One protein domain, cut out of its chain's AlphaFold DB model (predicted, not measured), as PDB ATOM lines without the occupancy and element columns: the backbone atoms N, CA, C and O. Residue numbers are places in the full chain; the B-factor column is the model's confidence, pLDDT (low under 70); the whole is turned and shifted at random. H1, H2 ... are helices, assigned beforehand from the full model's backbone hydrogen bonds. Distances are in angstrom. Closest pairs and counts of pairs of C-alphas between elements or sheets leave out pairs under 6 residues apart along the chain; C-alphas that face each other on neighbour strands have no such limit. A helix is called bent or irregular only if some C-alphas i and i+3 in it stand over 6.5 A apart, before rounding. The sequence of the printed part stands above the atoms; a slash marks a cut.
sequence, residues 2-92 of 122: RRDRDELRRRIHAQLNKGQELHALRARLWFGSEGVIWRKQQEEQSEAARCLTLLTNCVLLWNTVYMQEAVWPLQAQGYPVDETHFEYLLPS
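This is residues 2 to 92 of the 122 residues of the protein "DDE_Tnp_Tn3 domain-containing protein" of Hymenobacter aquaticus (UniProt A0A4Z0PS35). Two long helices make a flat, open shape: H1 comes in end-on with its last residues, 25 to 29, onto H2 part way along, at residues 52 to 56, while its other end, with residues 2 to 13, sticks out free. After H2 the printed part folds back, and short H3 with the tail to residue 92 lies in the angle of 68 degrees between H1 and the part of H2 that runs on from residue 56 to residue 76. The 91 printed residues hold three named helices, H1, H2, H3 in chain order, and no named strand; the class is all helix. The whole is only just loose, close to extended, with a radius of gyration of the C-alphas of 18.0 A and spans of 55 by 42 by 18 A.

H1, residues 3 to 29, touches H2, residues 42 to 76, with residues 25 to 29 alone. The closest C-alphas are those of Arg 26 and Thr 56, 6.3 A apart. The two run opposite ways at a steep tilt of 68 degrees, only just short of about perpendicular. H3, residues 83 to 88, is apart from both H1 and H2. Every O i to N i+4 pair is within hydrogen-bond range in H1, against 29 of 31 in H2 and 0 of 2 in H3, where 3 of 3 O i to N i+3 pairs are.

H1 begins at C-alpha 3, (54.805, -36.156, -32.730), and measures 39.2 A from first to last C-alpha. H2 runs 51.5 A, from C-alpha 42 at (14.241, -29.285, -10.932) to C-alpha 76; it is neither bent nor irregular, but only just: C-alphas 70 and 73 are 6.3 A apart. H3 measures 10.0 A and ends at C-alpha 88, (38.285, -23.846, -38.744).

The C-alphas farthest apart, of Lys 40 and Gly 78, are 57.0 A apart. The printed part has no cut. H1 to H2 is a long link of 12 residues; H2 to H3 is a short one. Mean pLDDT of the printed part is 78.4, with residues 2 to 5, 8 to 16 and 31 to 42 under 70.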
ATOM      1  N   ARG A   2      57.086 -38.484 -29.877       57.59
ATOM      2  CA  ARG A   2      56.944 -37.023 -29.604       57.59
ATOM      3  C   ARG A   2      55.864 -36.354 -30.478       57.59
ATOM      4  O   ARG A   2      55.022 -35.659 -29.932       57.59
ATOM      5  N   ARG A   3      55.821 -36.669 -31.783       59.53
ATOM      6  CA  ARG A   3      54.805 -36.156 -32.730       59.53
ATOM      7  C   ARG A   3      53.361 -36.506 -32.340       59.53
ATOM      8  O   ARG A   3      52.522 -35.618 -32.344       59.53
ATOM      9  N   ASP A   4      53.102 -37.739 -31.899       62.34
ATOM     10  CA  ASP A   4      51.750 -38.172 -31.492       62.34
ATOM     11  C   ASP A   4      51.202 -37.375 -30.297       62.34
ATOM     12  O   ASP A   4      50.002 -37.128 -30.201       62.34
ATOM     13  N   ARG A   5      52.080 -36.927 -29.386       67.94
ATOM     14  CA  ARG A   5      51.696 -36.076 -28.249       67.94
ATOM     15  C   ARG A   5      51.327 -34.661 -28.685       67.94
ATOM     16  O   ARG A   5      50.380 -34.098 -28.141       67.94
ATOM     17  N   ASP A   6      52.050 -34.103 -29.651       73.81
ATOM     18  CA  ASP A   6      51.787 -32.756 -30.165       73.81
ATOM     19  C   ASP A   6      50.499 -32.721 -31.000       73.81
ATOM     20  O   ASP A   6      49.703 -31.787 -30.884       73.81
ATOM     21  N   GLU A   7      50.245 -33.771 -31.781       73.31
ATOM     22  CA  GLU A   7      49.021 -33.923 -32.570       73.31
ATOM     23  C   GLU A   7      47.787 -34.153 -31.682       73.31
ATOM     24  O   GLU A   7      46.767 -33.478 -31.843       73.31
ATOM     25  N   LEU A   8      47.899 -35.017 -30.664       68.44
ATOM     26  CA  LEU A   8      46.853 -35.208 -29.657       68.44
ATOM     27  C   LEU A   8      46.545 -33.901 -28.909       68.44
ATOM     28  O   LEU A   8      45.379 -33.550 -28.725       68.44
ATOM     29  N   ARG A   9      47.579 -33.140 -28.529       65.00
ATOM     30  CA  ARG A   9      47.429 -31.847 -27.851       65.00
ATOM     31  C   ARG A   9      46.713 -30.818 -28.729       65.00
ATOM     32  O   ARG A   9      45.810 -30.142 -28.243       65.00
ATOM     33  N   ARG A  10      47.060 -30.725 -30.018       69.12
ATOM     34  CA  ARG A  10      46.363 -29.845 -30.978       69.12
ATOM     35  C   ARG A  10      44.892 -30.217 -31.126       69.12
ATOM     36  O   ARG A  10      44.043 -29.334 -31.056       69.12
ATOM     37  N   ARG A  11      44.579 -31.511 -31.254       66.50
ATOM     38  CA  ARG A  11      43.188 -31.994 -31.332       66.50
ATOM     39  C   ARG A  11      42.402 -31.657 -30.066       66.50
ATOM     40  O   ARG A  11      41.285 -31.161 -30.171       66.50
ATOM     41  N   ILE A  12      42.995 -31.862 -28.890       60.53
ATOM     42  CA  ILE A  12      42.383 -31.503 -27.602       60.53
ATOM     43  C   ILE A  12      42.104 -29.995 -27.534       60.53
ATOM     44  O   ILE A  12      40.982 -29.608 -27.217       60.53
ATOM     45  N   HIS A  13      43.068 -29.141 -27.893       56.84
ATOM     46  CA  HIS A  13      42.865 -27.687 -27.901       56.84
ATOM     47  C   HIS A  13      41.809 -27.235 -28.913       56.84
ATOM     48  O   HIS A  13      40.992 -26.379 -28.590       56.84
ATOM     49  N   ALA A  14      41.760 -27.832 -30.106       67.06
ATOM     50  CA  ALA A  14      40.729 -27.520 -31.093       67.06
ATOM     51  C   ALA A  14      39.319 -27.875 -30.587       67.06
ATOM     52  O   ALA A  14      38.382 -27.103 -30.775       67.06
ATOM     53  N   GLN A  15      39.165 -29.017 -29.908       64.06
ATOM     54  CA  GLN A  15      37.893 -29.416 -29.294       64.06
ATOM     55  C   GLN A  15      37.523 -28.530 -28.096       64.06
ATOM     56  O   GLN A  15      36.366 -28.137 -27.958       64.06
ATOM     57  N   LEU A  16      38.501 -28.160 -27.264       65.94
ATOM     58  CA  LEU A  16      38.314 -27.213 -26.160       65.94
ATOM     59  C   LEU A  16      37.850 -25.847 -26.661       65.94
ATOM     60  O   LEU A  16      36.866 -25.331 -26.142       65.94
ATOM     61  N   ASN A  17      38.495 -25.302 -27.694       72.19
ATOM     62  CA  ASN A  17      38.107 -24.022 -28.283       72.19
ATOM     63  C   ASN A  17      36.668 -24.082 -28.817       72.19
ATOM     64  O   ASN A  17      35.870 -23.196 -28.529       72.19
ATOM     65  N   LYS A  18      36.287 -25.169 -29.506       75.06
ATOM     66  CA  LYS A  18      34.898 -25.394 -29.954       75.06
ATOM     67  C   LYS A  18      33.909 -25.397 -28.784       75.06
ATOM     68  O   LYS A  18      32.862 -24.753 -28.853       75.06
ATOM     69  N   GLY A  19      34.244 -26.099 -27.700       76.00
ATOM     70  CA  GLY A  19      33.424 -26.147 -26.490       76.00
ATOM     71  C   GLY A  19      33.291 -24.781 -25.814       76.00
ATOM     72  O   GLY A  19      32.181 -24.368 -25.488       76.00
ATOM     73  N   GLN A  20      34.399 -24.059 -25.642       81.19
ATOM     74  CA  GLN A  20      34.430 -22.729 -25.026       81.19
ATOM     75  C   GLN A  20      33.584 -21.718 -25.802       81.19
ATOM     76  O   GLN A  20      32.796 -20.999 -25.195       81.19
ATOM     77  N   GLU A  21      33.664 -21.724 -27.129       82.94
ATOM     78  CA  GLU A  21      32.873 -20.847 -27.997       82.94
ATOM     79  C   GLU A  21      31.370 -21.161 -27.938       82.94
ATOM     80  O   GLU A  21      30.532 -20.261 -27.877       82.94
ATOM     81  N   LEU A  22      31.001 -22.445 -27.867       84.50
ATOM     82  CA  LEU A  22      29.612 -22.858 -27.639       84.50
ATOM     83  C   LEU A  22      29.106 -22.459 -26.251       84.50
ATOM     84  O   LEU A  22      27.951 -22.053 -26.102       84.50
ATOM     85  N   HIS A  23      29.948 -22.578 -25.226       86.25
ATOM     86  CA  HIS A  23      29.617 -22.112 -23.883       86.25
ATOM     87  C   HIS A  23      29.459 -20.590 -23.842       86.25
ATOM     88  O   HIS A  23      28.507 -20.108 -23.231       86.25
ATOM     89  N   ALA A  24      30.315 -19.847 -24.544       85.94
ATOM     90  CA  ALA A  24      30.210 -18.400 -24.680       85.94
ATOM     91  C   ALA A  24      28.909 -17.993 -25.394       85.94
ATOM     92  O   ALA A  24      28.190 -17.118 -24.906       85.94
ATOM     93  N   LEU A  25      28.534 -18.697 -26.471       87.62
ATOM     94  CA  LEU A  25      27.243 -18.520 -27.142       87.62
ATOM     95  C   LEU A  25      26.073 -18.768 -26.185       87.62
ATOM     96  O   LEU A  25      25.181 -17.930 -26.073       87.62
ATOM     97  N   ARG A  26      26.076 -19.891 -25.461       86.50
ATOM     98  CA  ARG A  26      25.020 -20.225 -24.490       86.50
ATOM     99  C   ARG A  26      24.903 -19.174 -23.391       86.50
ATOM    100  O   ARG A  26      23.796 -18.722 -23.110       86.50
ATOM    101  N   ALA A  27      26.025 -18.740 -22.823       83.69
ATOM    102  CA  ALA A  27      26.057 -17.676 -21.823       83.69
ATOM    103  C   ALA A  27      25.534 -16.347 -22.391       83.69
ATOM    104  O   ALA A  27      24.820 -15.612 -21.709       83.69
ATOM    105  N   ARG A  28      25.826 -16.046 -23.663       84.94
ATOM    106  CA  ARG A  28      25.290 -14.866 -24.350       84.94
ATOM    107  C   ARG A  28      23.790 -14.977 -24.623       84.94
ATOM    108  O   ARG A  28      23.092 -13.971 -24.513       84.94
ATOM    109  N   LEU A  29      23.278 -16.150 -24.983       83.69
ATOM    110  CA  LEU A  29      21.847 -16.362 -25.221       83.69
ATOM    111  C   LEU A  29      21.040 -16.344 -23.920       83.69
ATOM    112  O   LEU A  29      19.902 -15.880 -23.910       83.69
ATOM    113  N   TRP A  30      21.642 -16.787 -22.819       79.25
ATOM    114  CA  TRP A  30      21.032 -16.742 -21.499       79.25
ATOM    115  C   TRP A  30      20.912 -15.291 -21.001       79.25
ATOM    116  O   TRP A  30      21.867 -14.650 -20.557       79.25
ATOM    117  N   PHE A  31      19.717 -14.725 -21.153       66.62
ATOM    118  CA  PHE A  31      19.422 -13.323 -20.870       66.62
ATOM    119  C   PHE A  31      19.196 -13.058 -19.370       66.62
ATOM    120  O   PHE A  31      18.537 -13.830 -18.679       66.62
ATOM    121  N   GLY A  32      19.715 -11.932 -18.867       59.41
ATOM    122  CA  GLY A  32      19.309 -11.349 -17.579       59.41
ATOM    123  C   GLY A  32      19.722 -12.095 -16.306       59.41
ATOM    124  O   GLY A  32      19.255 -11.728 -15.235       59.41
ATOM    125  N   SER A  33      20.566 -13.126 -16.385       53.62
ATOM    126  CA  SER A  33      20.938 -13.902 -15.191       53.62
ATOM    127  C   SER A  33      22.377 -14.423 -15.155       53.62
ATOM    128  O   SER A  33      22.685 -15.227 -14.290       53.62
ATOM    129  N   GLU A  34      23.271 -13.983 -16.052       56.41
ATOM    130  CA  GLU A  34      24.705 -14.367 -16.038       56.41
ATOM    131  C   GLU A  34      24.968 -15.891 -15.951       56.41
ATOM    132  O   GLU A  34      25.994 -16.336 -15.453       56.41
ATOM    133  N   GLY A  35      24.032 -16.719 -16.429       52.06
ATOM    134  CA  GLY A  35      24.114 -18.182 -16.337       52.06
ATOM    135  C   GLY A  35      23.567 -18.788 -15.036       52.06
ATOM    136  O   GLY A  35      23.686 -19.994 -14.838       52.06
ATOM    137  N   VAL A  36      22.946 -17.994 -14.159       55.19
ATOM    138  CA  VAL A  36      22.369 -18.438 -12.881       55.19
ATOM    139  C   VAL A  36      20.886 -18.783 -13.045       55.19
ATOM    140  O   VAL A  36      20.062 -17.941 -13.403       55.19
ATOM    141  N   ILE A  37      20.519 -20.031 -12.755       57.19
ATOM    142  CA  ILE A  37      19.128 -20.497 -12.793       57.19
ATOM    143  C   ILE A  37      18.444 -20.153 -11.459       57.19
ATOM    144  O   ILE A  37      18.613 -20.849 -10.464       57.19
ATOM    145  N   TRP A  38      17.636 -19.091 -11.430       52.62
ATOM    146  CA  TRP A  38      16.887 -18.639 -10.239       52.62
ATOM    147  C   TRP A  38      15.588 -19.429  -9.965       52.62
ATOM    148  O   TRP A  38      14.651 -18.912  -9.354       52.62
ATOM    149  N   ARG A  39      15.476 -20.677 -10.435       58.16
ATOM    150  CA  ARG A  39      14.252 -21.491 -10.313       58.16
ATOM    151  C   ARG A  39      14.444 -22.605  -9.287       58.16
ATOM    152  O   ARG A  39      15.405 -23.362  -9.371       58.16
ATOM    153  N   LYS A  40      13.540 -22.690  -8.304       57.41
ATOM    154  CA  LYS A  40      13.638 -23.612  -7.153       57.41
ATOM    155  C   LYS A  40      13.324 -25.078  -7.496       57.41
ATOM    156  O   LYS A  40      13.707 -25.945  -6.718       57.41
ATOM    157  N   GLN A  41      12.643 -25.362  -8.611       66.94
ATOM    158  CA  GLN A  41      12.160 -26.705  -8.961       66.94
ATOM    159  C   GLN A  41      12.948 -27.315 -10.128       66.94
ATOM    160  O   GLN A  41      13.126 -26.679 -11.164       66.94
ATOM    161  N   GLN A  42      13.393 -28.566  -9.970       68.12
ATOM    162  CA  GLN A  42      14.241 -29.285 -10.932       68.12
ATOM    163  C   GLN A  42      13.641 -29.361 -12.346       68.12
ATOM    164  O   GLN A  42      14.364 -29.236 -13.333       68.12
ATOM    165  N   GLU A  43      12.322 -29.540 -12.457       73.12
ATOM    166  CA  GLU A  43      11.619 -29.576 -13.747       73.12
ATOM    167  C   GLU A  43      11.736 -28.244 -14.491       73.12
ATOM    168  O   GLU A  43      12.090 -28.231 -15.665       73.12
ATOM    169  N   GLU A  44      11.560 -27.113 -13.803       70.62
ATOM    170  CA  GLU A  44      11.704 -25.784 -14.407       70.62
ATOM    171  C   GLU A  44      13.140 -25.524 -14.894       70.62
ATOM    172  O   GLU A  44      13.344 -24.894 -15.934       70.62
ATOM    173  N   GLN A  45      14.148 -26.030 -14.172       72.81
ATOM    174  CA  GLN A  45      15.552 -25.936 -14.594       72.81
ATOM    175  C   GLN A  45      15.824 -26.784 -15.844       72.81
ATOM    176  O   GLN A  45      16.514 -26.333 -16.761       72.81
ATOM    177  N   SER A  46      15.258 -27.994 -15.895       80.25
ATOM    178  CA  SER A  46      15.345 -28.886 -17.054       80.25
ATOM    179  C   SER A  46      14.701 -28.258 -18.290       80.25
ATOM    180  O   SER A  46      15.322 -28.236 -19.355       80.25
ATOM    181  N   GLU A  47      13.499 -27.695 -18.158       82.00
ATOM    182  CA  GLU A  47      12.830 -27.012 -19.269       82.00
ATOM    183  C   GLU A  47      13.641 -25.818 -19.768       82.00
ATOM    184  O   GLU A  47      13.880 -25.685 -20.970       82.00
ATOM    185  N   ALA A  48      14.172 -24.994 -18.864       81.75
ATOM    186  CA  ALA A  48      14.993 -23.858 -19.263       81.75
ATOM    187  C   ALA A  48      16.292 -24.292 -19.978       81.75
ATOM    188  O   ALA A  48      16.678 -23.687 -20.983       81.75
ATOM    189  N   ALA A  49      16.937 -25.371 -19.522       84.50
ATOM    190  CA  ALA A  49      18.110 -25.942 -20.182       84.50
ATOM    191  C   ALA A  49      17.783 -26.505 -21.580       84.50
ATOM    192  O   ALA A  49      18.566 -26.325 -22.523       84.50
ATOM    193  N   ARG A  50      16.616 -27.143 -21.743       86.19
ATOM    194  CA  ARG A  50      16.117 -27.630 -23.042       86.19
ATOM    195  C   ARG A  50      15.855 -26.472 -23.998       86.19
ATOM    196  O   ARG A  50      16.352 -26.498 -25.122       86.19
ATOM    197  N   CYS A  51      15.170 -25.424 -23.540       88.06
ATOM    198  CA  CYS A  51      14.935 -24.219 -24.333       88.06
ATOM    199  C   CYS A  51      16.246 -23.545 -24.756       88.06
ATOM    200  O   CYS A  51      16.405 -23.201 -25.927       88.06
ATOM    201  N   LEU A  52      17.216 -23.402 -23.845       88.19
ATOM    202  CA  LEU A  52      18.527 -22.839 -24.182       88.19
ATOM    203  C   LEU A  52      19.258 -23.696 -25.222       88.19
ATOM    204  O   LEU A  52      19.868 -23.161 -26.150       88.19
ATOM    205  N   THR A  53      19.188 -25.019 -25.088       89.50
ATOM    206  CA  THR A  53      19.779 -25.952 -26.055       89.50
ATOM    207  C   THR A  53      19.142 -25.786 -27.431       89.50
ATOM    208  O   THR A  53      19.864 -25.663 -28.420       89.50
ATOM    209  N   LEU A  54      17.812 -25.700 -27.495       92.06
ATOM    210  CA  LEU A  54      17.081 -25.467 -28.738       92.06
ATOM    211  C   LEU A  54      17.495 -24.145 -29.391       92.06
ATOM    212  O   LEU A  54      17.881 -24.134 -30.557       92.06
ATOM    213  N   LEU A  55      17.495 -23.047 -28.631       90.00
ATOM    214  CA  LEU A  55      17.906 -21.732 -29.130       90.00
ATOM    215  C   LEU A  55      19.351 -21.733 -29.637       90.00
ATOM    216  O   LEU A  55      19.633 -21.173 -30.694       90.00
ATOM    217  N   THR A  56      20.254 -22.397 -28.914       90.25
ATOM    218  CA  THR A  56      21.653 -22.552 -29.333       90.25
ATOM    219  C   THR A  56      21.726 -23.259 -30.683       90.25
ATOM    220  O   THR A  56      22.380 -22.763 -31.595       90.25
ATOM    221  N   ASN A  57      21.012 -24.374 -30.844       91.62
ATOM    222  CA  ASN A  57      20.994 -25.127 -32.097       91.62
ATOM    223  C   ASN A  57      20.401 -24.312 -33.255       91.62
ATOM    224  O   ASN A  57      20.936 -24.364 -34.360       91.62
ATOM    225  N   CYS A  58      19.355 -23.517 -33.009       92.06
ATOM    226  CA  CYS A  58      18.797 -22.619 -34.022       92.06
ATOM    227  C   CYS A  58      19.824 -21.582 -34.497       92.06
ATOM    228  O   CYS A  58      19.930 -21.337 -35.697       92.06
ATOM    229  N   VAL A  59      20.611 -21.008 -33.581       90.69
ATOM    230  CA  VAL A  59      21.692 -20.075 -33.936       90.69
ATOM    231  C   VAL A  59      22.796 -20.772 -34.726       90.69
ATOM    232  O   VAL A  59      23.239 -20.241 -35.740       90.69
ATOM    233  N   LEU A  60      23.218 -21.968 -34.308       91.06
ATOM    234  CA  LEU A  60      24.233 -22.736 -35.037       91.06
ATOM    235  C   LEU A  60      23.782 -23.052 -36.465       91.06
ATOM    236  O   LEU A  60      24.552 -22.870 -37.410       91.06
ATOM    237  N   LEU A  61      22.533 -23.494 -36.624       90.81
ATOM    238  CA  LEU A  61      21.941 -23.773 -37.929       90.81
ATOM    239  C   LEU A  61      21.912 -22.513 -38.795       90.81
ATOM    240  O   LEU A  61      22.381 -22.544 -39.930       90.81
ATOM    241  N   TRP A  62      21.420 -21.401 -38.244       90.38
ATOM    242  CA  TRP A  62      21.401 -20.113 -38.932       90.38
ATOM    243  C   TRP A  62      22.804 -19.725 -39.404       90.38
ATOM    244  O   TRP A  62      23.015 -19.476 -40.586       90.38
ATOM    245  N   ASN A  63      23.791 -19.750 -38.514       90.69
ATOM    246  CA  ASN A  63      25.166 -19.399 -38.852       90.69
ATOM    247  C   ASN A  63      25.741 -20.295 -39.947       90.69
ATOM    248  O   ASN A  63      26.372 -19.792 -40.870       90.69
ATOM    249  N   THR A  64      25.477 -21.599 -39.883       90.19
ATOM    250  CA  THR A  64      25.959 -22.565 -40.878       90.19
ATOM    251  C   THR A  64      25.364 -22.279 -42.255       90.19
ATOM    252  O   THR A  64      26.096 -22.204 -43.240       90.19
ATOM    253  N   VAL A  65      24.051 -22.037 -42.323       90.50
ATOM    254  CA  VAL A  65      23.365 -21.688 -43.573       90.50
ATOM    255  C   VAL A  65      23.929 -20.392 -44.156       90.50
ATOM    256  O   VAL A  65      24.257 -20.350 -45.335       90.50
ATOM    257  N   TYR A  66      24.103 -19.346 -43.347       88.44
ATOM    258  CA  TYR A  66      24.619 -18.063 -43.838       88.44
ATOM    259  C   TYR A  66      26.103 -18.106 -44.219       88.44
ATOM    260  O   TYR A  66      26.515 -17.387 -45.126       88.44
ATOM    261  N   MET A  67      26.908 -18.941 -43.559       88.81
ATOM    262  CA  MET A  67      28.286 -19.196 -43.987       88.81
ATOM    263  C   MET A  67      28.310 -19.851 -45.368       88.81
ATOM    264  O   MET A  67      29.064 -19.404 -46.227       88.81
ATOM    265  N   GLN A  68      27.446 -20.840 -45.615       88.62
ATOM    266  CA  GLN A  68      27.326 -21.470 -46.932       88.62
ATOM    267  C   GLN A  68      26.883 -20.466 -48.008       88.62
ATOM    268  O   GLN A  68      27.480 -20.412 -49.083       88.62
ATOM    269  N   GLU A  69      25.900 -19.617 -47.692       88.94
ATOM    270  CA  GLU A  69      25.462 -18.532 -48.583       88.94
ATOM    271  C   GLU A  69      26.574 -17.533 -48.896       88.94
ATOM    272  O   GLU A  69      26.593 -16.965 -49.981       88.94
ATOM    273  N   ALA A  70      27.504 -17.297 -47.970       87.94
ATOM    274  CA  ALA A  70      28.646 -16.421 -48.220       87.94
ATOM    275  C   ALA A  70      29.721 -17.098 -49.085       87.94
ATOM    276  O   ALA A  70      30.386 -16.429 -49.873       87.94
ATOM    277  N   VAL A  71      29.887 -18.418 -48.961       88.88
ATOM    278  CA  VAL A  71      30.891 -19.193 -49.706       88.88
ATOM    279  C   VAL A  71      30.489 -19.400 -51.167       88.88
ATOM    280  O   VAL A  71      31.341 -19.276 -52.047       88.88
ATOM    281  N   TRP A  72      29.212 -19.669 -51.458       88.62
ATOM    282  CA  TRP A  72      28.762 -19.968 -52.825       88.62
ATOM    283  C   TRP A  72      29.085 -18.872 -53.855       88.62
ATOM    284  O   TRP A  72      29.672 -19.194 -54.891       88.62
ATOM    285  N   PRO A  73      28.785 -17.583 -53.606       88.25
ATOM    286  CA  PRO A  73      29.144 -16.510 -54.526       88.25
ATOM    287  C   PRO A  73      30.657 -16.370 -54.719       88.25
ATOM    288  O   PRO A  73      31.089 -16.062 -55.827       88.25
ATOM    289  N   LEU A  74      31.462 -16.614 -53.677       87.62
ATOM    290  CA  LEU A  74      32.927 -16.563 -53.769       87.62
ATOM    291  C   LEU A  74      33.459 -17.669 -54.687       87.62
ATOM    292  O   LEU A  74      34.285 -17.398 -55.557       87.62
ATOM    293  N   GLN A  75      32.935 -18.890 -54.551       87.81
ATOM    294  CA  GLN A  75      33.255 -20.000 -55.454       87.81
ATOM    295  C   GLN A  75      32.830 -19.690 -56.896       87.81
ATOM    296  O   GLN A  75      33.606 -19.901 -57.826       87.81
ATOM    297  N   ALA A  76      31.629 -19.131 -57.091       88.94
ATOM    298  CA  ALA A  76      31.123 -18.754 -58.412       88.94
ATOM    299  C   ALA A  76      31.959 -17.650 -59.091       88.94
ATOM    300  O   ALA A  76      32.051 -17.613 -60.316       88.94
ATOM    301  N   GLN A  77      32.599 -16.775 -58.310       90.50
ATOM    302  CA  GLN A  77      33.525 -15.743 -58.796       90.50
ATOM    303  C   GLN A  77      34.936 -16.283 -59.094       90.50
ATOM    304  O   GLN A  77      35.813 -15.516 -59.488       90.50
ATOM    305  N   GLY A  78      35.171 -17.587 -58.917       88.50
ATOM    306  CA  GLY A  78      36.467 -18.224 -59.152       88.50
ATOM    307  C   GLY A  78      37.466 -18.047 -58.007       88.50
ATOM    308  O   GLY A  78      38.656 -18.298 -58.200       88.50
ATOM    309  N   TYR A  79      37.016 -17.620 -56.820       87.94
ATOM    310  CA  TYR A  79      37.886 -17.562 -55.649       87.94
ATOM    311  C   TYR A  79      38.260 -18.988 -55.212       87.94
ATOM    312  O   TYR A  79      37.365 -19.828 -55.065       87.94
ATOM    313  N   PRO A  80      39.550 -19.292 -54.978       86.12
ATOM    314  CA  PRO A  80      39.959 -20.614 -54.524       86.12
ATOM    315  C   PRO A  80      39.462 -20.844 -53.092       86.12
ATOM    316  O   PRO A  80      39.978 -20.267 -52.136       86.12
ATOM    317  N   VAL A  81      38.442 -21.688 -52.944       85.19
ATOM    318  CA  VAL A  81      37.936 -22.131 -51.640       85.19
ATOM    319  C   VAL A  81      38.449 -23.539 -51.384       85.19
ATOM    320  O   VAL A  81      37.959 -24.497 -51.973       85.19
ATOM    321  N   ASP A  82      39.448 -23.648 -50.514       87.19
ATOM    322  CA  ASP A  82      39.930 -24.935 -50.017       87.19
ATOM    323  C   ASP A  82      39.016 -25.430 -48.888       87.19
ATOM    324  O   ASP A  82      38.864 -24.768 -47.856       87.19
ATOM    325  N   GLU A  83      38.395 -26.591 -49.101       82.75
ATOM    326  CA  GLU A  83      37.457 -27.208 -48.163       82.75
ATOM    327  C   GLU A  83      38.116 -27.570 -46.830       82.75
ATOM    328  O   GLU A  83      37.426 -27.614 -45.806       82.75
ATOM    329  N   THR A  84      39.444 -27.754 -46.786       83.75
ATOM    330  CA  THR A  84      40.131 -27.989 -45.510       83.75
ATOM    331  C   THR A  84      39.971 -26.804 -44.567       83.75
ATOM    332  O   THR A  84      39.975 -26.991 -43.355       83.75
ATOM    333  N   HIS A  85      39.748 -25.587 -45.076       82.69
ATOM    334  CA  HIS A  85      39.516 -24.428 -44.217       82.69
ATOM    335  C   HIS A  85      38.180 -24.473 -43.465       82.69
ATOM    336  O   HIS A  85      38.040 -23.808 -42.433       82.69
ATOM    337  N   PHE A  86      37.207 -25.268 -43.921       82.38
ATOM    338  CA  PHE A  86      35.919 -25.397 -43.237       82.38
ATOM    339  C   PHE A  86      36.061 -26.002 -41.837       82.38
ATOM    340  O   PHE A  86      35.238 -25.718 -40.968       82.38
ATOM    341  N   GLU A  87      37.136 -26.748 -41.562       78.50
ATOM    342  CA  GLU A  87      37.395 -27.302 -40.226       78.50
ATOM    343  C   GLU A  87      37.638 -26.224 -39.152       78.50
ATOM    344  O   GLU A  87      37.433 -26.482 -37.956       78.50
ATOM    345  N   TYR A  88      38.040 -25.021 -39.585       78.19
ATOM    346  CA  TYR A  88      38.285 -23.846 -38.744       78.19
ATOM    347  C   TYR A  88      37.077 -22.906 -38.657       78.19
ATOM    348  O   TYR A  88      37.100 -21.955 -37.871       78.19
ATOM    349  N   LEU A  89      36.015 -23.149 -39.434       80.81
ATOM    350  CA  LEU A  89      34.781 -22.384 -39.309       80.81
ATOM    351  C   LEU A  89      34.045 -22.802 -38.037       80.81
ATOM    352  O   LEU A  89      33.730 -23.968 -37.805       80.81
ATOM    353  N   LEU A  90      33.761 -21.809 -37.200       81.12
ATOM    354  CA  LEU A  90      33.025 -21.991 -35.960       81.12
ATOM    355  C   LEU A  90      31.638 -21.366 -36.118       81.12
ATOM    356  O   LEU A  90      31.523 -20.137 -36.080       81.12
ATOM    357  N   PRO A  91      30.568 -22.173 -36.257       82.06
ATOM    358  CA  PRO A  91      29.208 -21.665 -36.413       82.06
ATOM    359  C   PRO A  91      28.634 -21.086 -35.111       82.06
ATOM    360  O   PRO A  91      27.452 -20.786 -35.047       82.06
ATOM    361  N   SER A  92      29.437 -20.911 -34.061       86.25
ATOM    362  CA  SER A  92      29.031 -20.386 -32.754       86.25
ATOM    363  C   SER A  92      29.107 -18.863 -32.627       86.25
ATOM    364  O   SER A  92      28.709 -18.346 -31.590       86.25
TER     365      SER A  92